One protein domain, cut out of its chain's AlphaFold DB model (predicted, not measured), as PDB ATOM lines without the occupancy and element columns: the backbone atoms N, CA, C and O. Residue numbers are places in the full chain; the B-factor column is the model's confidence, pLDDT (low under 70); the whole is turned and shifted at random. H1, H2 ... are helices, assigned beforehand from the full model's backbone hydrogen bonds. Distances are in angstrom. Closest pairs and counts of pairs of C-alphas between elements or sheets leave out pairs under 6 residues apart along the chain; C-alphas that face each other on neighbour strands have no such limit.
ATOM      1  N   THR A   2     175.568 167.514 163.262       50.00
ATOM      2  CA  THR A   2     175.201 166.740 162.055       50.00
ATOM      3  C   THR A   2     176.214 165.633 161.747       50.00
ATOM      4  O   THR A   2     175.938 164.779 160.922       50.00
ATOM      5  N   GLU A   3     177.355 165.601 162.444       47.84
ATOM      6  CA  GLU A   3     178.459 164.669 162.164       47.84
ATOM      7  C   GLU A   3     178.178 163.217 162.587       47.84
ATOM      8  O   GLU A   3     178.732 162.303 161.988       47.84
ATOM      9  N   ASN A   4     177.293 162.974 163.567       54.56
ATOM     10  CA  ASN A   4     176.973 161.603 163.998       54.56
ATOM     11  C   ASN A   4     176.092 160.848 162.991       54.56
ATOM     12  O   ASN A   4     176.259 159.646 162.822       54.56
ATOM     13  N   THR A   5     175.182 161.536 162.303       61.22
ATOM     14  CA  THR A   5     174.208 160.887 161.415       61.22
ATOM     15  C   THR A   5     174.852 160.396 160.118       61.22
ATOM     16  O   THR A   5     174.512 159.324 159.626       61.22
ATOM     17  N   ASP A   6     175.815 161.149 159.579       61.62
ATOM     18  CA  ASP A   6     176.508 160.780 158.339       61.62
ATOM     19  C   ASP A   6     177.445 159.579 158.550       61.62
ATOM     20  O   ASP A   6     177.529 158.699 157.693       61.62
ATOM     21  N   PHE A   7     178.092 159.488 159.719       64.94
ATOM     22  CA  PHE A   7     178.915 158.333 160.095       64.94
ATOM     23  C   PHE A   7     178.075 157.057 160.266       64.94
ATOM     24  O   PHE A   7     178.455 155.999 159.768       64.94
ATOM     25  N   GLU A   8     176.909 157.158 160.911       71.50
ATOM     26  CA  GLU A   8     175.978 156.034 161.072       71.50
ATOM     27  C   GLU A   8     175.439 155.526 159.721       71.50
ATOM     28  O   GLU A   8     175.326 154.317 159.516       71.50
ATOM     29  N   ILE A   9     175.171 156.427 158.768       75.44
ATOM     30  CA  ILE A   9     174.709 156.066 157.418       75.44
ATOM     31  C   ILE A   9     175.807 155.361 156.612       75.44
ATOM     32  O   ILE A   9     175.530 154.363 155.943       75.44
ATOM     33  N   GLU A  10     177.045 155.857 156.644       77.44
ATOM     34  CA  GLU A  10     178.156 155.235 155.910       77.44
ATOM     35  C   GLU A  10     178.544 153.873 156.496       77.44
ATOM     36  O   GLU A  10     178.770 152.918 155.749       77.44
ATOM     37  N   GLU A  11     178.526 153.736 157.822       79.12
ATOM     38  CA  GLU A  11     178.748 152.450 158.483       79.12
ATOM     39  C   GLU A  11     177.629 151.444 158.163       79.12
ATOM     40  O   GLU A  11     177.914 150.286 157.848       79.12
ATOM     41  N   TYR A  12     176.367 151.883 158.127       76.69
ATOM     42  CA  TYR A  12     175.242 151.046 157.697       76.69
ATOM     43  C   TYR A  12     175.387 150.580 156.240       76.69
ATOM     44  O   TYR A  12     175.214 149.396 155.940       76.69
ATOM     45  N   LYS A  13     175.769 151.477 155.319       78.50
ATOM     46  CA  LYS A  13     176.035 151.113 153.916       78.50
ATOM     47  C   LYS A  13     177.195 150.125 153.794       78.50
ATOM     48  O   LYS A  13     177.122 149.206 152.977       78.50
ATOM     49  N   ARG A  14     178.255 150.297 154.590       82.56
ATOM     50  CA  ARG A  14     179.404 149.384 154.614       82.56
ATOM     51  C   ARG A  14     178.979 147.985 155.056       82.56
ATOM     52  O   ARG A  14     179.257 147.025 154.341       82.56
ATOM     53  N   GLN A  15     178.254 147.884 156.170       80.81
ATOM     54  CA  GLN A  15     177.732 146.615 156.688       80.81
ATOM     55  C   GLN A  15     176.780 145.942 155.691       80.81
ATOM     56  O   GLN A  15     176.930 144.755 155.408       80.81
ATOM     57  N   SER A  16     175.872 146.710 155.082       82.81
ATOM     58  CA  SER A  16     174.976 146.223 154.027       82.81
ATOM     59  C   SER A  16     175.758 145.666 152.829       82.81
ATOM     60  O   SER A  16     175.493 144.556 152.375       82.81
ATOM     61  N   SER A  17     176.785 146.376 152.350       83.31
ATOM     62  CA  SER A  17     177.627 145.929 151.230       83.31
ATOM     63  C   SER A  17     178.432 144.666 151.550       83.31
ATOM     64  O   SER A  17     178.592 143.792 150.698       83.31
ATOM     65  N   GLU A  18     178.934 144.538 152.779       84.69
ATOM     66  CA  GLU A  18     179.635 143.334 153.232       84.69
ATOM     67  C   GLU A  18     178.690 142.139 153.325       84.69
ATOM     68  O   GLU A  18     178.989 141.084 152.763       84.69
ATOM     69  N   GLN A  19     177.518 142.320 153.936       82.56
ATOM     70  CA  GLN A  19     176.516 141.266 154.043       82.56
ATOM     71  C   GLN A  19     175.946 140.882 152.669       82.56
ATOM     72  O   GLN A  19     175.677 139.716 152.402       82.56
ATOM     73  N   ARG A  20     175.840 141.828 151.734       84.06
ATOM     74  CA  ARG A  20     175.376 141.547 150.371       84.06
ATOM     75  C   ARG A  20     176.295 140.589 149.601       84.06
ATOM     76  O   ARG A  20     175.849 139.901 148.684       84.06
ATOM     77  N   LYS A  21     177.577 140.509 149.970       87.38
ATOM     78  CA  LYS A  21     178.534 139.570 149.359       87.38
ATOM     79  C   LYS A  21     178.340 138.129 149.827       87.38
ATOM     80  O   LYS A  21     178.876 137.232 149.184       87.38
ATOM     81  N   THR A  22     177.621 137.909 150.927       88.25
ATOM     82  CA  THR A  22     177.430 136.572 151.507       88.25
ATOM     83  C   THR A  22     176.147 135.895 151.032       88.25
ATOM     84  O   THR A  22     176.042 134.679 151.147       88.25
ATOM     85  N   ILE A  23     175.197 136.647 150.463       92.25
ATOM     86  CA  ILE A  23     173.937 136.100 149.947       92.25
ATOM     87  C   ILE A  23     174.038 135.688 148.474       92.25
ATOM     88  O   ILE A  23     174.876 136.182 147.710       92.25
ATOM     89  N   ASN A  24     173.123 134.819 148.045       94.38
ATOM     90  CA  ASN A  24     172.995 134.403 146.653       94.38
ATOM     91  C   ASN A  24     172.463 135.558 145.781       94.38
ATOM     92  O   ASN A  24     171.262 135.810 145.681       94.38
ATOM     93  N   ASN A  25     173.387 136.289 145.156       92.62
ATOM     94  CA  ASN A  25     173.074 137.492 144.386       92.62
ATOM     95  C   ASN A  25     172.200 137.217 143.155       92.62
ATOM     96  O   ASN A  25     171.378 138.059 142.805       92.62
ATOM     97  N   GLU A  26     172.340 136.053 142.516       94.75
ATOM     98  CA  GLU A  26     171.510 135.704 141.361       94.75
ATOM     99  C   GLU A  26     170.042 135.544 141.777       94.75
ATOM    100  O   GLU A  26     169.153 136.145 141.171       94.75
ATOM    101  N   ALA A  27     169.791 134.781 142.846       95.75
ATOM    102  CA  ALA A  27     168.447 134.610 143.382       95.75
ATOM    103  C   ALA A  27     167.861 135.948 143.859       95.75
ATOM    104  O   ALA A  27     166.706 136.251 143.553       95.75
ATOM    105  N   TYR A  28     168.663 136.782 144.531       95.38
ATOM    106  CA  TYR A  28     168.231 138.111 144.962       95.38
ATOM    107  C   TYR A  28     167.743 138.959 143.779       95.38
ATOM    108  O   TYR A  28     166.650 139.520 143.843       95.38
ATOM    109  N   GLU A  29     168.518 139.058 142.693       95.19
ATOM    110  CA  GLU A  29     168.143 139.896 141.545       95.19
ATOM    111  C   GLU A  29     166.879 139.377 140.848       95.19
ATOM    112  O   GLU A  29     166.012 140.165 140.468       95.19
ATOM    113  N   LYS A  30     166.701 138.051 140.753       96.19
ATOM    114  CA  LYS A  30     165.459 137.462 140.220       96.19
ATOM    115  C   LYS A  30     164.237 137.852 141.056       96.19
ATOM    116  O   LYS A  30     163.200 138.211 140.482       96.19
ATOM    117  N   ILE A  31     164.358 137.814 142.387       96.25
ATOM    118  CA  ILE A  31     163.304 138.256 143.313       96.25
ATOM    119  C   ILE A  31     163.048 139.753 143.145       96.25
ATOM    120  O   ILE A  31     161.896 140.153 142.971       96.25
ATOM    121  N   LEU A  32     164.099 140.573 143.111       95.69
ATOM    122  CA  LEU A  32     163.986 142.025 142.992       95.69
ATOM    123  C   LEU A  32     163.275 142.450 141.705       95.69
ATOM    124  O   LEU A  32     162.367 143.279 141.746       95.69
ATOM    125  N   GLU A  33     163.652 141.883 140.563       95.19
ATOM    126  CA  GLU A  33     163.019 142.206 139.283       95.19
ATOM    127  C   GLU A  33     161.545 141.794 139.250       95.19
ATOM    128  O   GLU A  33     160.697 142.513 138.713       95.19
ATOM    129  N   SER A  34     161.207 140.675 139.888       94.31
ATOM    130  CA  SER A  34     159.813 140.247 140.019       94.31
ATOM    131  C   SER A  34     159.035 141.172 140.961       94.31
ATOM    132  O   SER A  34     157.920 141.575 140.638       94.31
ATOM    133  N   ALA A  35     159.642 141.611 142.067       94.38
ATOM    134  CA  ALA A  35     159.058 142.585 142.987       94.38
ATOM    135  C   ALA A  35     158.780 143.935 142.320       94.38
ATOM    136  O   ALA A  35     157.670 144.459 142.429       94.38
ATOM    137  N   LYS A  36     159.733 144.469 141.546       94.25
ATOM    138  CA  LYS A  36     159.530 145.697 140.758       94.25
ATOM    139  C   LYS A  36     158.342 145.559 139.811       94.25
ATOM    140  O   LYS A  36     157.523 146.475 139.709       94.25
ATOM    141  N   PHE A  37     158.234 144.413 139.140       92.94
ATOM    142  CA  PHE A  37     157.118 144.132 138.249       92.94
ATOM    143  C   PHE A  37     155.773 144.115 138.995       92.94
ATOM    144  O   PHE A  37     154.854 144.846 138.616       92.94
ATOM    145  N   PHE A  38     155.647 143.333 140.073       90.69
ATOM    146  CA  PHE A  38     154.387 143.216 140.814       90.69
ATOM    147  C   PHE A  38     153.972 144.526 141.494       90.69
ATOM    148  O   PHE A  38     152.789 144.881 141.461       90.69
ATOM    149  N   LEU A  39     154.933 145.294 142.012       91.31
ATOM    150  CA  LEU A  39     154.684 146.623 142.562       91.31
ATOM    151  C   LEU A  39     154.136 147.571 141.488       91.31
ATOM    152  O   LEU A  39     153.078 148.179 141.674       91.31
ATOM    153  N   LYS A  40     154.801 147.647 140.328       90.31
ATOM    154  CA  LYS A  40     154.352 148.477 139.201       90.31
ATOM    155  C   LYS A  40     152.962 148.060 138.728       90.31
ATOM    156  O   LYS A  40     152.109 148.921 138.500       90.31
ATOM    157  N   LYS A  41     152.701 146.755 138.620       88.25
ATOM    158  CA  LYS A  41     151.380 146.217 138.271       88.25
ATOM    159  C   LYS A  41     150.312 146.673 139.265       88.25
ATOM    160  O   LYS A  41     149.263 147.135 138.833       88.25
ATOM    161  N   ARG A  42     150.566 146.595 140.576       84.38
ATOM    162  CA  ARG A  42     149.617 147.047 141.610       84.38
ATOM    163  C   ARG A  42     149.316 148.540 141.513       84.38
ATOM    164  O   ARG A  42     148.175 148.945 141.699       84.38
ATOM    165  N   GLN A  43     150.330 149.350 141.225       87.06
ATOM    166  CA  GLN A  43     150.186 150.803 141.129       87.06
ATOM    167  C   GLN A  43     149.458 151.241 139.851       87.06
ATOM    168  O   GLN A  43     148.740 152.237 139.861       87.06
ATOM    169  N   THR A  44     149.637 150.510 138.748       87.25
ATOM    170  CA  THR A  44     149.148 150.912 137.415       87.25
ATOM    171  C   THR A  44     147.960 150.094 136.906       87.25
ATOM    172  O   THR A  44     147.358 150.468 135.902       87.25
ATOM    173  N   ASN A  45     147.614 148.983 137.569       78.12
ATOM    174  CA  ASN A  45     146.631 147.979 137.134       78.12
ATOM    175  C   ASN A  45     146.864 147.417 135.716       78.12
ATOM    176  O   ASN A  45     145.956 146.839 135.119       78.12
ATOM    177  N   LEU A  46     148.074 147.554 135.170       76.56
ATOM    178  CA  LEU A  46     148.385 147.119 133.814       76.56
ATOM    179  C   LEU A  46     148.743 145.627 133.810       76.56
ATOM    180  O   LEU A  46     149.705 145.203 134.448       76.56
ATOM    181  N   VAL A  47     147.949 144.818 133.106       69.12
ATOM    182  CA  VAL A  47     148.239 143.395 132.885       69.12
ATOM    183  C   VAL A  47     149.068 143.270 131.608       69.12
ATOM    184  O   VAL A  47     148.600 143.647 130.536       69.12
ATOM    185  N   SER A  48     150.292 142.757 131.728       78.69
ATOM    186  CA  SER A  48     151.195 142.470 130.607       78.69
ATOM    187  C   SER A  48     151.646 141.008 130.627       78.69
ATOM    188  O   SER A  48     151.564 140.332 131.656       78.69
ATOM    189  N   GLU A  49     152.148 140.529 129.487       79.38
ATOM    190  CA  GLU A  49     152.721 139.180 129.334       79.38
ATOM    191  C   GLU A  49     153.922 138.936 130.266       79.38
ATOM    192  O   GLU A  49     154.195 137.797 130.635       79.38
ATOM    193  N   GLU A  50     154.571 140.005 130.742       83.69
ATOM    194  CA  GLU A  50     155.674 139.948 131.713       83.69
ATOM    195  C   GLU A  50     155.277 139.291 133.045       83.69
ATOM    196  O   GLU A  50     156.158 138.886 133.804       83.69
ATOM    197  N   ILE A  51     153.975 139.139 133.335       87.81
ATOM    198  CA  ILE A  51     153.526 138.388 134.512       87.81
ATOM    199  C   ILE A  51     154.019 136.944 134.482       87.81
ATOM    200  O   ILE A  51     154.423 136.436 135.521       87.81
ATOM    201  N   VAL A  52     154.019 136.302 133.310       87.19
ATOM    202  CA  VAL A  52     154.490 134.920 133.167       87.19
ATOM    203  C   VAL A  52     155.982 134.878 133.469       87.19
ATOM    204  O   VAL A  52     156.403 134.119 134.328       87.19
ATOM    205  N   THR A  53     156.751 135.808 132.901       90.06
ATOM    206  CA  THR A  53     158.187 135.941 133.169       90.06
ATOM    207  C   THR A  53     158.496 136.175 134.652       90.06
ATOM    208  O   THR A  53     159.466 135.631 135.175       90.06
ATOM    209  N   ALA A  54     157.700 136.990 135.351       89.44
ATOM    210  CA  ALA A  54     157.876 137.227 136.783       89.44
ATOM    211  C   ALA A  54     157.563 135.974 137.618       89.44
ATOM    212  O   ALA A  54     158.276 135.683 138.575       89.44
ATOM    213  N   LEU A  55     156.526 135.216 137.247       90.62
ATOM    214  CA  LEU A  55     156.196 133.947 137.898       90.62
ATOM    215  C   LEU A  55     157.274 132.884 137.638       90.62
ATOM    216  O   LEU A  55     157.704 132.231 138.585       90.62
ATOM    217  N   ASP A  56     157.768 132.772 136.403       92.38
ATOM    218  CA  ASP A  56     158.817 131.819 136.018       92.38
ATOM    219  C   ASP A  56     160.111 132.060 136.803       92.38
ATOM    220  O   ASP A  56     160.701 131.120 137.327       92.38
ATOM    221  N   ARG A  57     160.519 133.323 136.988       94.00
ATOM    222  CA  ARG A  57     161.671 133.661 137.844       94.00
ATOM    223  C   ARG A  57     161.491 133.163 139.272       94.00
ATOM    224  O   ARG A  57     162.464 132.745 139.892       94.00
ATOM    225  N   MET A  58     160.279 133.247 139.821       93.19
ATOM    226  CA  MET A  58     160.022 132.826 141.201       93.19
ATOM    227  C   MET A  58     160.009 131.308 141.321       93.19
ATOM    228  O   MET A  58     160.528 130.776 142.298       93.19
ATOM    229  N   GLU A  59     159.500 130.625 140.302       92.44
ATOM    230  CA  GLU A  59     159.564 129.170 140.187       92.44
ATOM    231  C   GLU A  59     161.003 128.662 139.990       92.44
ATOM    232  O   GLU A  59     161.371 127.600 140.485       92.44
ATOM    233  N   GLU A  60     161.857 129.406 139.288       94.12
ATOM    234  CA  GLU A  60     163.288 129.095 139.215       94.12
ATOM    235  C   GLU A  60     163.965 129.256 140.579       94.12
ATOM    236  O   GLU A  60     164.749 128.399 140.988       94.12
ATOM    237  N   VAL A  61     163.660 130.344 141.294       94.56
ATOM    238  CA  VAL A  61     164.224 130.593 142.626       94.56
ATOM    239  C   VAL A  61     163.742 129.551 143.637       94.56
ATOM    240  O   VAL A  61     164.534 129.110 144.465       94.56
ATOM    241  N   SER A  62     162.491 129.090 143.556       91.75
ATOM    242  CA  SER A  62     161.964 128.045 144.445       91.75
ATOM    243  C   SER A  62     162.607 126.666 144.231       91.75
ATOM    244  O   SER A  62     162.435 125.775 145.060       91.75
ATOM    245  N   LYS A  63     163.377 126.492 143.149       91.31
ATOM    246  CA  LYS A  63     164.057 125.243 142.775       91.31
ATOM    247  C   LYS A  63     165.573 125.288 142.934       91.31
ATOM    248  O   LYS A  63     166.251 124.355 142.496       91.31
ATOM    249  N   ILE A  64     166.132 126.352 143.512       92.81
ATOM    250  CA  ILE A  64     167.577 126.384 143.747       92.81
ATOM    251  C   ILE A  64     167.983 125.252 144.708       92.81
ATOM    252  O   ILE A  64     167.202 124.899 145.593       92.81
ATOM    253  N   PRO A  65     169.205 124.700 144.588       88.19
ATOM    254  CA  PRO A  65     169.619 123.554 145.400       88.19
ATOM    255  C   PRO A  65     169.579 123.791 146.914       88.19
ATOM    256  O   PRO A  65     169.382 122.843 147.664       88.19
ATOM    257  N   ASN A  66     169.779 125.036 147.359       92.88
ATOM    258  CA  ASN A  66     169.759 125.406 148.770       92.88
ATOM    259  C   ASN A  66     168.787 126.566 149.021       92.88
ATOM    260  O   ASN A  66     169.158 127.732 148.907       92.88
ATOM    261  N   LEU A  67     167.548 126.263 149.410       94.69
ATOM    262  CA  LEU A  67     166.555 127.296 149.729       94.69
ATOM    263  C   LEU A  67     166.875 128.098 151.002       94.69
ATOM    264  O   LEU A  67     166.295 129.166 151.198       94.69
ATOM    265  N   ASN A  68     167.836 127.663 151.825       96.12
ATOM    266  CA  ASN A  68     168.328 128.493 152.929       96.12
ATOM    267  C   ASN A  68     168.964 129.796 152.419       96.12
ATOM    268  O   ASN A  68     168.869 130.815 153.099       96.12
ATOM    269  N   ASP A  69     169.487 129.810 151.187       95.62
ATOM    270  CA  ASP A  69     169.962 131.034 150.537       95.62
ATOM    271  C   ASP A  69     168.837 132.079 150.416       95.62
ATOM    272  O   ASP A  69     169.075 133.275 150.582       95.62
ATOM    273  N   VAL A  70     167.592 131.647 150.160       96.38
ATOM    274  CA  VAL A  70     166.426 132.547 150.092       96.38
ATOM    275  C   VAL A  70     166.044 133.056 151.478       96.38
ATOM    276  O   VAL A  70     165.675 134.223 151.621       96.38
ATOM    277  N   THR A  71     166.185 132.226 152.514       96.25
ATOM    278  CA  THR A  71     166.038 132.680 153.903       96.25
ATOM    279  C   THR A  71     167.047 133.780 154.217       96.25
ATOM    280  O   THR A  71     166.663 134.827 154.731       96.25
ATOM    281  N   ASP A  72     168.317 133.596 153.859       95.31
ATOM    282  CA  ASP A  72     169.346 134.609 154.096       95.31
ATOM    283  C   ASP A  72     169.115 135.888 153.284       95.31
ATOM    284  O   ASP A  72     169.360 136.979 153.802       95.31
ATOM    285  N   ILE A  73     168.573 135.778 152.067       95.50
ATOM    286  CA  ILE A  73     168.110 136.919 151.263       95.50
ATOM    287  C   ILE A  73     166.965 137.665 151.957       95.50
ATOM    288  O   ILE A  73     167.020 138.890 152.059       95.50
ATOM    289  N   TYR A  74     165.942 136.956 152.447       95.31
ATOM    290  CA  TYR A  74     164.825 137.574 153.168       95.31
ATOM    291  C   TYR A  74     165.336 138.322 154.401       95.31
ATOM    292  O   TYR A  74     164.978 139.479 154.617       95.31
ATOM    293  N   LEU A  75     166.190 137.670 155.198       93.31
ATOM    294  CA  LEU A  75     166.751 138.268 156.404       93.31
ATOM    295  C   LEU A  75     167.602 139.485 156.059       93.31
ATOM    296  O   LEU A  75     167.401 140.539 156.655       93.31
ATOM    297  N   PHE A  76     168.469 139.386 155.050       92.12
ATOM    298  CA  PHE A  76     169.242 140.522 154.558       92.12
ATOM    299  C   PHE A  76     168.347 141.696 154.153       92.12
ATOM    300  O   PHE A  76     168.578 142.807 154.615       92.12
ATOM    301  N   GLU A  77     167.320 141.471 153.332       90.94
ATOM    302  CA  GLU A  77     166.449 142.556 152.871       90.94
ATOM    303  C   GLU A  77     165.636 143.154 154.027       90.94
ATOM    304  O   GLU A  77     165.440 144.365 154.088       90.94
ATOM    305  N   SER A  78     165.223 142.333 154.996       89.62
ATOM    306  CA  SER A  78     164.547 142.814 156.204       89.62
ATOM    307  C   SER A  78     165.460 143.625 157.129       89.62
ATOM    308  O   SER A  78     164.985 144.516 157.831       89.62
ATOM    309  N   GLU A  79     166.762 143.324 157.131       86.62
ATOM    310  CA  GLU A  79     167.742 143.949 158.018       86.62
ATOM    311  C   GLU A  79     168.372 145.207 157.420       86.62
ATOM    312  O   GLU A  79     168.555 146.205 158.113       86.62
ATOM    313  N   PHE A  80     168.722 145.130 156.138       83.12
ATOM    314  CA  PHE A  80     169.584 146.079 155.443       83.12
ATOM    315  C   PHE A  80     168.959 146.662 154.178       83.12
ATOM    316  O   PHE A  80     169.642 147.427 153.492       83.12
ATOM    317  N   GLY A  81     167.714 146.293 153.847       74.75
ATOM    318  CA  GLY A  81     167.049 146.633 152.591       74.75
ATOM    319  C   GLY A  81     167.302 148.078 152.176       74.75
ATOM    320  O   GLY A  81     166.922 149.026 152.864       74.75
ATOM    321  N   LEU A  82     168.002 148.241 151.053       75.06
ATOM    322  CA  LEU A  82     168.337 149.550 150.482       75.06
ATOM    323  C   LEU A  82     167.270 150.025 149.490       75.06
ATOM    324  O   LEU A  82     167.339 151.143 148.975       75.06
ATOM    325  N   ASN A  83     166.297 149.162 149.199       84.00
ATOM    326  CA  ASN A  83     165.179 149.484 148.338       84.00
ATOM    327  C   ASN A  83     164.234 150.486 149.020       84.00
ATOM    328  O   ASN A  83     164.111 150.506 150.247       84.00
ATOM    329  N   PRO A  84     163.504 151.295 148.231       89.06
ATOM    330  CA  PRO A  84     162.358 152.034 148.736       89.06
ATOM    331  C   PRO A  84     161.396 151.109 149.491       89.06
ATOM    332  O   PRO A  84     161.222 149.946 149.128       89.06
ATOM    333  N   ARG A  85     160.769 151.633 150.547       87.88
ATOM    334  CA  ARG A  85     159.965 150.843 151.490       87.88
ATOM    335  C   ARG A  85     158.893 149.983 150.815       87.88
ATOM    336  O   ARG A  85     158.713 148.837 151.200       87.88
ATOM    337  N   ASP A  86     158.181 150.529 149.838       90.12
ATOM    338  CA  ASP A  86     157.131 149.825 149.094       90.12
ATOM    339  C   ASP A  86     157.681 148.655 148.268       90.12
ATOM    340  O   ASP A  86     157.059 147.595 148.203       90.12
ATOM    341  N   LEU A  87     158.870 148.818 147.687       92.38
ATOM    342  CA  LEU A  87     159.567 147.748 146.981       92.38
ATOM    343  C   LEU A  87     160.116 146.685 147.934       92.38
ATOM    344  O   LEU A  87     159.994 145.501 147.635       92.38
ATOM    345  N   ALA A  88     160.671 147.081 149.080       91.62
ATOM    346  CA  ALA A  88     161.124 146.138 150.102       91.62
ATOM    347  C   ALA A  88     159.948 145.311 150.658       91.62
ATOM    348  O   ALA A  88     160.034 144.089 150.763       91.62
ATOM    349  N   GLU A  89     158.812 145.954 150.952       90.94
ATOM    350  CA  GLU A  89     157.589 145.264 151.380       90.94
ATOM    351  C   GLU A  89     157.102 144.271 150.311       90.94
ATOM    352  O   GLU A  89     156.745 143.139 150.649       90.94
ATOM    353  N   GLU A  90     157.157 144.644 149.027       92.94
ATOM    354  CA  GLU A  90     156.801 143.743 147.926       92.94
ATOM    355  C   GLU A  90     157.749 142.553 147.799       92.94
ATOM    356  O   GLU A  90     157.308 141.413 147.641       92.94
ATOM    357  N   PHE A  91     159.050 142.814 147.897       95.38
ATOM    358  CA  PHE A  91     160.091 141.800 147.836       95.38
ATOM    359  C   PHE A  91     159.869 140.732 148.910       95.38
ATOM    360  O   PHE A  91     159.775 139.540 148.608       95.38
ATOM    361  N   LEU A  92     159.722 141.160 150.168       95.19
ATOM    362  CA  LEU A  92     159.512 140.257 151.300       95.19
ATOM    363  C   LEU A  92     158.191 139.488 151.166       95.19
ATOM    364  O   LEU A  92     158.123 138.306 151.509       95.19
ATOM    365  N   TYR A  93     157.142 140.138 150.649       92.62
ATOM    366  CA  TYR A  93     155.850 139.499 150.414       92.62
ATOM    367  C   TYR A  93     155.935 138.385 149.363       92.62
ATOM    368  O   TYR A  93     155.395 137.299 149.580       92.62
ATOM    369  N   ILE A  94     156.646 138.614 148.259       92.25
ATOM    370  CA  ILE A  94     156.859 137.602 147.217       92.25
ATOM    371  C   ILE A  94     157.614 136.402 147.772       92.25
ATOM    372  O   ILE A  94     157.175 135.270 147.571       92.25
ATOM    373  N   VAL A  95     158.700 136.632 148.515       95.31
ATOM    374  CA  VAL A  95     159.449 135.536 149.142       95.31
ATOM    375  C   VAL A  95     158.541 134.718 150.056       95.31
ATOM    376  O   VAL A  95     158.501 133.494 149.943       95.31
ATOM    377  N   LEU A  96     157.758 135.382 150.908       94.88
ATOM    378  CA  LEU A  96     156.833 134.718 151.820       94.88
ATOM    379  C   LEU A  96     155.772 133.890 151.086       94.88
ATOM    380  O   LEU A  96     155.535 132.742 151.452       94.88
ATOM    381  N   ILE A  97     155.091 134.464 150.098       90.88
ATOM    382  CA  ILE A  97     153.927 133.817 149.483       90.88
ATOM    383  C   ILE A  97     154.330 132.792 148.431       90.88
ATOM    384  O   ILE A  97     153.716 131.730 148.360       90.88
ATOM    385  N   MET A  98     155.339 133.096 147.619       86.75
ATOM    386  CA  MET A  98     155.684 132.279 146.459       86.75
ATOM    387  C   MET A  98     156.786 131.277 146.767       86.75
ATOM    388  O   MET A  98     156.676 130.128 146.362       86.75
ATOM    389  N   ILE A  99     157.824 131.679 147.504       89.75
ATOM    390  CA  ILE A  99     158.996 130.819 147.698       89.75
ATOM    391  C   ILE A  99     158.883 130.019 148.997       89.75
ATOM    392  O   ILE A  99     159.077 128.807 148.982       89.75
ATOM    393  N   ALA A 100     158.464 130.641 150.103       91.62
ATOM    394  CA  ALA A 100     158.344 129.946 151.388       91.62
ATOM    395  C   ALA A 100     157.242 128.866 151.404       91.62
ATOM    396  O   ALA A 100     157.200 128.021 152.298       91.62
ATOM    397  N   ASN A 101     156.374 128.833 150.386       90.75
ATOM    398  CA  ASN A 101     155.474 127.703 150.162       90.75
ATOM    399  C   ASN A 101     156.245 126.384 149.943       90.75
ATOM    400  O   ASN A 101     155.788 125.332 150.382       90.75
ATOM    401  N   HIS A 102     157.432 126.453 149.337       93.50
ATOM    402  CA  HIS A 102     158.295 125.308 149.040       93.50
ATOM    403  C   HIS A 102     159.239 124.937 150.189       93.50
ATOM    404  O   HIS A 102     160.050 124.032 150.036       93.50
ATOM    405  N   TYR A 103     159.169 125.631 151.330       95.06
ATOM    406  CA  TYR A 103     160.016 125.299 152.472       95.06
ATOM    407  C   TYR A 103     159.590 123.964 153.071       95.06
ATOM    408  O   TYR A 103     158.422 123.769 153.423       95.06
TER     409      TYR A 103
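Overview. This is residues 2 to 103 of the 218 residues of an uncharacterized protein of Chryseobacterium sp. FH2 (UniProt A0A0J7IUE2). What shape is this? Two helical hairpins, H2 with H3 and H4 with H5, pack crosswise on each other as a small body, and H1 reaches out from it as an arm whose residues 3 to 11 stick out. What is it made of? The printed part has 102 residues with five named helices, H1 to H5 along the chain, and no named strand; the class is all helix. It is only just compact, close to loose, with a radius of gyration of the C-alphas of 15.0 A, and flat, spanning 48 by 35 by 18 A.

Arrangement. What does the first helix meet? H1, residues 3 to 20, touches H4, residues 68 to 80, with residues 12 to 20 alone, at a shallow tilt of 9 degrees, opposite ways; the closest C-alphas, of Ser 16 and Phe 80, are 5.6 A apart. H1 and H2, residues 25 to 44, meet only through their link. Which helices form hairpins? H2 and H3, residues 50 to 61, form one at a shallow tilt of 31 degrees, the closest C-alphas being those of Ser 34 and Ala 54, 4.8 A apart. H4 and H5, residues 85 to 102, form another at 18 degrees, with the C-alphas of Tyr 74 and Leu 92 closest at 6.2 A. How do the hairpins meet? For instance, H2 touches H5 with residues 31 to 39 alone, at a steep tilt of 64 degrees; the closest C-alphas, of Ala 35 and Phe 91, are 5.0 A apart. Are the backbones helical throughout? Every O i to N i+4 pair is within hydrogen-bond range in H2, H3 and H4, against 13 of 14 in H1 and 11 of 14 in H5.

Along the chain. Where do the helices begin and end? H1 begins with C-alpha 3 at (178.459, 164.669, 162.164), and H5 ends with C-alpha 102 at (158.295, 125.308, 149.040). How long are the longer ones? From first to last C-alpha, H1 measures 26.1 A, H2 28.3 A and H5 25.7 A.

Size, cuts and confidence. How far does it reach? The two C-alphas farthest apart, of Glu 3 and Glu 49, are 48.9 A apart. Are there cuts or long links? The printed part has no cut, and no link is long. Where is confidence low? Residues 2 to 7 and residue 47 have pLDDT under 70.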